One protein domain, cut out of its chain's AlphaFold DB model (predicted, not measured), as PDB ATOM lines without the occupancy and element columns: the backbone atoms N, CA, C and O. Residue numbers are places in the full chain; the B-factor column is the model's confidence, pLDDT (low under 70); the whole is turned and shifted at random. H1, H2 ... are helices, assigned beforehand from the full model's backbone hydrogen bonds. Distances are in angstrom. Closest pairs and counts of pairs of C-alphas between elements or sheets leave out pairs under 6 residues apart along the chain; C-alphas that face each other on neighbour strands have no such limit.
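This is residues 9 to 64 of the 494 residues of an uncharacterized protein of Esox lucius (UniProt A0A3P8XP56). Two long helices, H1 and then H2, meet near their ends at a tight link and spread from that corner as a flat, open V. Most of each arm stands free, with nothing packed in the space between them. The printed part has 56 residues with two named helices and no named strand, and its class is all helix. It is extended, with a radius of gyration of the C-alphas of 16.3 A, and spans 47 by 36 by 6 A.

H1, residues 9 to 37, and H2, residues 40 to 63, are close but not clearly touching; their closest C-alphas, those of Leu 35 and Arg 43, are 5.9 A apart. They run opposite ways at a steep tilt of 43 degrees. Every O i to N i+4 pair is within hydrogen-bond range in H1, and 19 of 20 are in H2.

H1 begins at C-alpha 9 (135.928, 134.466, 173.493) and is 41.0 A long from first to last C-alpha. H2 is 35.1 A long and ends at C-alpha 63 (146.714, 136.458, 138.295).

The two C-alphas farthest apart, those of Trp 9 and Trp 41, are 48.3 A apart. The printed part has no cut. Its mean pLDDT is 86.2, and residues 56 to 64 are under 70.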
ATOM      1  N   TRP A   9     135.687 133.637 174.682       92.06
ATOM      2  CA  TRP A   9     135.928 134.466 173.493       92.06
ATOM      3  C   TRP A   9     135.901 133.661 172.185       92.06
ATOM      4  O   TRP A   9     135.468 134.154 171.143       92.06
ATOM      5  N   LYS A  10     136.350 132.402 172.228       93.88
ATOM      6  CA  LYS A  10     136.360 131.509 171.068       93.88
ATOM      7  C   LYS A  10     134.966 130.941 170.814       93.88
ATOM      8  O   LYS A  10     134.595 130.776 169.655       93.88
ATOM      9  N   GLN A  11     134.188 130.706 171.871       87.50
ATOM     10  CA  GLN A  11     132.765 130.388 171.749       87.50
ATOM     11  C   GLN A  11     132.004 131.562 171.115       87.50
ATOM     12  O   GLN A  11     131.298 131.364 170.132       87.50
ATOM     13  N   LEU A  12     132.242 132.797 171.568       91.12
ATOM     14  CA  LEU A  12     131.599 134.003 171.039       91.12
ATOM     15  C   LEU A  12     131.986 134.304 169.582       91.12
ATOM     16  O   LEU A  12     131.155 134.778 168.808       91.12
ATOM     17  N   LEU A  13     133.219 133.993 169.169       92.38
ATOM     18  CA  LEU A  13     133.629 134.070 167.763       92.38
ATOM     19  C   LEU A  13     132.930 133.029 166.888       92.38
ATOM     20  O   LEU A  13     132.546 133.352 165.767       92.38
ATOM     21  N   LEU A  14     132.760 131.799 167.377       90.50
ATOM     22  CA  LEU A  14     132.023 130.763 166.650       90.50
ATOM     23  C   LEU A  14     130.534 131.105 166.559       90.50
ATOM     24  O   LEU A  14     129.952 130.975 165.489       90.50
ATOM     25  N   GLU A  15     129.950 131.623 167.637       89.19
ATOM     26  CA  GLU A  15     128.579 132.135 167.686       89.19
ATOM     27  C   GLU A  15     128.387 133.309 166.711       89.19
ATOM     28  O   GLU A  15     127.418 133.354 165.957       89.19
ATOM     29  N   ARG A  16     129.344 134.249 166.676       93.94
ATOM     30  CA  ARG A  16     129.351 135.382 165.740       93.94
ATOM     31  C   ARG A  16     129.496 134.909 164.299       93.94
ATOM     32  O   ARG A  16     128.766 135.400 163.452       93.94
ATOM     33  N   LYS A  17     130.398 133.963 164.030       94.38
ATOM     34  CA  LYS A  17     130.600 133.395 162.694       94.38
ATOM     35  C   LYS A  17     129.360 132.639 162.219       94.38
ATOM     36  O   LYS A  17     128.973 132.795 161.070       94.38
ATOM     37  N   ARG A  18     128.714 131.880 163.111       94.00
ATOM     38  CA  ARG A  18     127.442 131.204 162.832       94.00
ATOM     39  C   ARG A  18     126.342 132.218 162.511       94.00
ATOM     40  O   ARG A  18     125.669 132.079 161.502       94.00
ATOM     41  N   ARG A  19     126.219 133.284 163.311       90.75
ATOM     42  CA  ARG A  19     125.257 134.374 163.067       90.75
ATOM     43  C   ARG A  19     125.532 135.116 161.752       90.75
ATOM     44  O   ARG A  19     124.597 135.459 161.040       90.75
ATOM     45  N   GLU A  20     126.796 135.367 161.427       92.44
ATOM     46  CA  GLU A  20     127.211 136.015 160.175       92.44
ATOM     47  C   GLU A  20     126.922 135.129 158.954       92.44
ATOM     48  O   GLU A  20     126.499 135.623 157.909       92.44
ATOM     49  N   GLU A  21     127.104 133.815 159.086       91.62
ATOM     50  CA  GLU A  21     126.758 132.836 158.054       91.62
ATOM     51  C   GLU A  21     125.240 132.757 157.832       91.62
ATOM     52  O   GLU A  21     124.798 132.845 156.689       91.62
ATOM     53  N   GLU A  22     124.443 132.715 158.902       92.38
ATOM     54  CA  GLU A  22     122.975 132.775 158.830       92.38
ATOM     55  C   GLU A  22     122.481 134.089 158.195       92.38
ATOM     56  O   GLU A  22     121.542 134.092 157.398       92.38
ATOM     57  N   GLU A  23     123.115 135.227 158.498       91.94
ATOM     58  CA  GLU A  23     122.774 136.514 157.880       91.94
ATOM     59  C   GLU A  23     123.134 136.541 156.386       91.94
ATOM     60  O   GLU A  23     122.368 137.052 155.559       91.94
ATOM     61  N   ARG A  24     124.272 135.946 156.016       91.00
ATOM     62  CA  ARG A  24     124.679 135.787 154.618       91.00
ATOM     63  C   ARG A  24     123.702 134.899 153.857       91.00
ATOM     64  O   ARG A  24     123.306 135.265 152.752       91.00
ATOM     65  N   GLU A  25     123.289 133.786 154.454       92.00
ATOM     66  CA  GLU A  25     122.290 132.887 153.882       92.00
ATOM     67  C   GLU A  25     120.941 133.597 153.736       92.00
ATOM     68  O   GLU A  25     120.314 133.535 152.679       92.00
ATOM     69  N   LYS A  26     120.515 134.364 154.746       93.81
ATOM     70  CA  LYS A  26     119.287 135.164 154.677       93.81
ATOM     71  C   LYS A  26     119.337 136.171 153.530       93.81
ATOM     72  O   LYS A  26     118.357 136.310 152.799       93.81
ATOM     73  N   ARG A  27     120.472 136.845 153.342       90.56
ATOM     74  CA  ARG A  27     120.675 137.784 152.235       90.56
ATOM     75  C   ARG A  27     120.671 137.077 150.883       90.56
ATOM     76  O   ARG A  27     120.076 137.586 149.940       90.56
ATOM     77  N   GLU A  28     121.313 135.920 150.776       91.19
ATOM     78  CA  GLU A  28     121.323 135.131 149.545       91.19
ATOM     79  C   GLU A  28     119.922 134.630 149.193       91.19
ATOM     80  O   GLU A  28     119.493 134.778 148.053       91.19
ATOM     81  N   LYS A  29     119.165 134.153 150.182       94.38
ATOM     82  CA  LYS A  29     117.772 133.732 150.020       94.38
ATOM     83  C   LYS A  29     116.855 134.895 149.654       94.38
ATOM     84  O   LYS A  29     115.963 134.728 148.827       94.38
ATOM     85  N   GLU A  30     117.069 136.083 150.219       93.75
ATOM     86  CA  GLU A  30     116.353 137.295 149.810       93.75
ATOM     87  C   GLU A  30     116.715 137.695 148.372       93.75
ATOM     88  O   GLU A  30     115.835 138.026 147.578       93.75
ATOM     89  N   GLU A  31     117.992 137.624 147.993       92.06
ATOM     90  CA  GLU A  31     118.430 137.871 146.619       92.06
ATOM     91  C   GLU A  31     117.868 136.834 145.641       92.06
ATOM     92  O   GLU A  31     117.465 137.196 144.534       92.06
ATOM     93  N   GLU A  32     117.792 135.567 146.039       90.94
ATOM     94  CA  GLU A  32     117.189 134.495 145.258       90.94
ATOM     95  C   GLU A  32     115.681 134.690 145.141       90.94
ATOM     96  O   GLU A  32     115.160 134.613 144.034       90.94
ATOM     97  N   ALA A  33     114.985 135.042 146.223       94.50
ATOM     98  CA  ALA A  33     113.563 135.369 146.206       94.50
ATOM     99  C   ALA A  33     113.281 136.611 145.348       94.50
ATOM    100  O   ALA A  33     112.304 136.655 144.602       94.50
ATOM    101  N   LYS A  34     114.171 137.606 145.375       94.00
ATOM    102  CA  LYS A  34     114.095 138.800 144.528       94.00
ATOM    103  C   LYS A  34     114.316 138.455 143.067       94.00
ATOM    104  O   LYS A  34     113.570 138.932 142.217       94.00
ATOM    105  N   LEU A  35     115.294 137.602 142.760       91.56
ATOM    106  CA  LEU A  35     115.428 137.026 141.427       91.56
ATOM    107  C   LEU A  35     114.171 136.231 141.088       91.56
ATOM    108  O   LEU A  35     113.676 136.362 139.977       91.56
ATOM    109  N   ALA A  36     113.600 135.497 142.039       93.75
ATOM    110  CA  ALA A  36     112.439 134.658 141.830       93.75
ATOM    111  C   ALA A  36     111.137 135.437 141.612       93.75
ATOM    112  O   ALA A  36     110.245 134.987 140.901       93.75
ATOM    113  N   SER A  37     111.049 136.645 142.148       96.69
ATOM    114  CA  SER A  37     109.955 137.578 141.895       96.69
ATOM    115  C   SER A  37     110.025 138.169 140.478       96.69
ATOM    116  O   SER A  37     109.021 138.594 139.911       96.69
ATOM    117  N   MET A  38     111.203 138.166 139.845       95.94
ATOM    118  CA  MET A  38     111.381 138.771 138.526       95.94
ATOM    119  C   MET A  38     110.845 137.875 137.398       95.94
ATOM    120  O   MET A  38     110.921 136.646 137.479       95.94
ATOM    121  N   PRO A  39     110.393 138.458 136.274       96.25
ATOM    122  CA  PRO A  39     110.058 137.690 135.077       96.25
ATOM    123  C   PRO A  39     111.251 136.880 134.545       96.25
ATOM    124  O   PRO A  39     112.399 137.332 134.622       96.25
ATOM    125  N   ALA A  40     110.982 135.718 133.937       93.62
ATOM    126  CA  ALA A  40     112.006 134.774 133.469       93.62
ATOM    127  C   ALA A  40     113.065 135.415 132.551       93.62
ATOM    128  O   ALA A  40     114.264 135.183 132.718       93.62
ATOM    129  N   TRP A  41     112.651 136.301 131.636       96.56
ATOM    130  CA  TRP A  41     113.569 137.004 130.732       96.56
ATOM    131  C   TRP A  41     114.577 137.889 131.485       96.56
ATOM    132  O   TRP A  41     115.747 137.976 131.104       96.56
ATOM    133  N   LYS A  42     114.149 138.509 132.591       97.38
ATOM    134  CA  LYS A  42     114.977 139.391 133.418       97.38
ATOM    135  C   LYS A  42     115.919 138.577 134.311       97.38
ATOM    136  O   LYS A  42     117.101 138.915 134.387       97.38
ATOM    137  N   ARG A  43     115.439 137.464 134.892       95.75
ATOM    138  CA  ARG A  43     116.293 136.481 135.594       95.75
ATOM    139  C   ARG A  43     117.407 135.978 134.683       95.75
ATOM    140  O   ARG A  43     118.577 136.035 135.056       95.75
ATOM    141  N   GLY A  44     117.061 135.596 133.452       95.44
ATOM    142  CA  GLY A  44     118.015 135.092 132.465       95.44
ATOM    143  C   GLY A  44     119.101 136.106 132.085       95.44
ATOM    144  O   GLY A  44     120.261 135.736 131.918       95.44
ATOM    145  N   ILE A  45     118.771 137.400 131.991       96.31
ATOM    146  CA  ILE A  45     119.775 138.454 131.759       96.31
ATOM    147  C   ILE A  45     120.730 138.580 132.951       96.31
ATOM    148  O   ILE A  45     121.940 138.704 132.753       96.31
ATOM    149  N   ILE A  46     120.209 138.559 134.181       93.38
ATOM    150  CA  ILE A  46     121.028 138.726 135.388       93.38
ATOM    151  C   ILE A  46     121.943 137.524 135.596       93.38
ATOM    152  O   ILE A  46     123.130 137.721 135.834       93.38
ATOM    153  N   GLN A  47     121.445 136.301 135.415       91.88
ATOM    154  CA  GLN A  47     122.263 135.089 135.501       91.88
ATOM    155  C   GLN A  47     123.399 135.090 134.473       91.88
ATOM    156  O   GLN A  47     124.542 134.807 134.820       91.88
ATOM    157  N   ARG A  48     123.133 135.499 133.222       93.94
ATOM    158  CA  ARG A  48     124.193 135.646 132.209       93.94
ATOM    159  C   ARG A  48     125.229 136.700 132.593       93.94
ATOM    160  O   ARG A  48     126.412 136.511 132.326       93.94
ATOM    161  N   ARG A  49     124.806 137.806 133.210       93.75
ATOM    162  CA  ARG A  49     125.720 138.850 133.698       93.75
ATOM    163  C   ARG A  49     126.546 138.380 134.890       93.75
ATOM    164  O   ARG A  49     127.738 138.648 134.888       93.75
ATOM    165  N   ARG A  50     125.944 137.658 135.844       90.50
ATOM    166  CA  ARG A  50     126.643 137.031 136.979       90.50
ATOM    167  C   ARG A  50     127.693 136.039 136.476       90.50
ATOM    168  O   ARG A  50     128.868 136.287 136.674       90.50
ATOM    169  N   LYS A  51     127.309 135.079 135.626       90.25
ATOM    170  CA  LYS A  51     128.250 134.136 134.991       90.25
ATOM    171  C   LYS A  51     129.377 134.832 134.210       90.25
ATOM    172  O   LYS A  51     130.498 134.337 134.156       90.25
ATOM    173  N   LYS A  52     129.094 135.981 133.585       91.88
ATOM    174  CA  LYS A  52     130.106 136.794 132.892       91.88
ATOM    175  C   LYS A  52     131.036 137.533 133.861       91.88
ATOM    176  O   LYS A  52     132.215 137.660 133.551       91.88
ATOM    177  N   LEU A  53     130.515 138.013 134.990       81.06
ATOM    178  CA  LEU A  53     131.306 138.596 136.073       81.06
ATOM    179  C   LEU A  53     132.188 137.530 136.717       81.06
ATOM    180  O   LEU A  53     133.375 137.779 136.808       81.06
ATOM    181  N   ASP A  54     131.658 136.345 137.027       73.44
ATOM    182  CA  ASP A  54     132.406 135.230 137.630       73.44
ATOM    183  C   ASP A  54     133.552 134.748 136.731       73.44
ATOM    184  O   ASP A  54     134.645 134.449 137.202       73.44
ATOM    185  N   ASN A  55     133.344 134.732 135.411       72.06
ATOM    186  CA  ASN A  55     134.409 134.427 134.455       72.06
ATOM    187  C   ASN A  55     135.476 135.540 134.387       72.06
ATOM    188  O   ASN A  55     136.650 135.264 134.169       72.06
ATOM    189  N   ALA A  56     135.082 136.803 134.571       68.12
ATOM    190  CA  ALA A  56     136.015 137.928 134.580       68.12
ATOM    191  C   ALA A  56     136.788 138.029 135.908       68.12
ATOM    192  O   ALA A  56     137.990 138.268 135.899       68.12
ATOM    193  N   THR A  57     136.132 137.812 137.050       61.25
ATOM    194  CA  THR A  57     136.774 137.783 138.371       61.25
ATOM    195  C   THR A  57     137.608 136.525 138.573       61.25
ATOM    196  O   THR A  57     138.654 136.618 139.202       61.25
ATOM    197  N   GLY A  58     137.219 135.382 137.999       58.44
ATOM    198  CA  GLY A  58     138.006 134.145 138.031       58.44
ATOM    199  C   GLY A  58     139.357 134.257 137.319       58.44
ATOM    200  O   GLY A  58     140.341 133.708 137.804       58.44
ATOM    201  N   GLN A  59     139.443 135.025 136.225       54.34
ATOM    202  CA  GLN A  59     140.728 135.317 135.572       54.34
ATOM    203  C   GLN A  59     141.591 136.280 136.402       54.34
ATOM    204  O   GLN A  59     142.790 136.069 136.538       54.34
ATOM    205  N   VAL A  60     140.981 137.286 137.037       49.91
ATOM    206  CA  VAL A  60     141.710 138.256 137.875       49.91
ATOM    207  C   VAL A  60     142.189 137.631 139.195       49.91
ATOM    208  O   VAL A  60     143.288 137.932 139.655       49.91
ATOM    209  N   LEU A  61     141.418 136.726 139.805       54.16
ATOM    210  CA  LEU A  61     141.788 136.065 141.065       54.16
ATOM    211  C   LEU A  61     142.968 135.093 140.913       54.16
ATOM    212  O   LEU A  61     143.704 134.907 141.879       54.16
ATOM    213  N   LEU A  62     143.188 134.521 139.724       54.94
ATOM    214  CA  LEU A  62     144.327 133.631 139.473       54.94
ATOM    215  C   LEU A  62     145.631 134.401 139.177       54.94
ATOM    216  O   LEU A  62     146.709 133.915 139.505       54.94
ATOM    217  N   GLU A  63     145.546 135.618 138.626       52.25
ATOM    218  CA  GLU A  63     146.714 136.458 138.295       52.25
ATOM    219  C   GLU A  63     147.171 137.399 139.426       52.25
ATOM    220  O   GLU A  63     148.260 137.964 139.355       52.25
ATOM    221  N   THR A  64     146.386 137.580 140.494       54.16
ATOM    222  CA  THR A  64     146.680 138.613 141.517       54.16
ATOM    223  C   THR A  64     147.474 138.094 142.729       54.16
ATOM    224  O   THR A  64     147.829 138.875 143.608       54.16
TER     225      THR A  64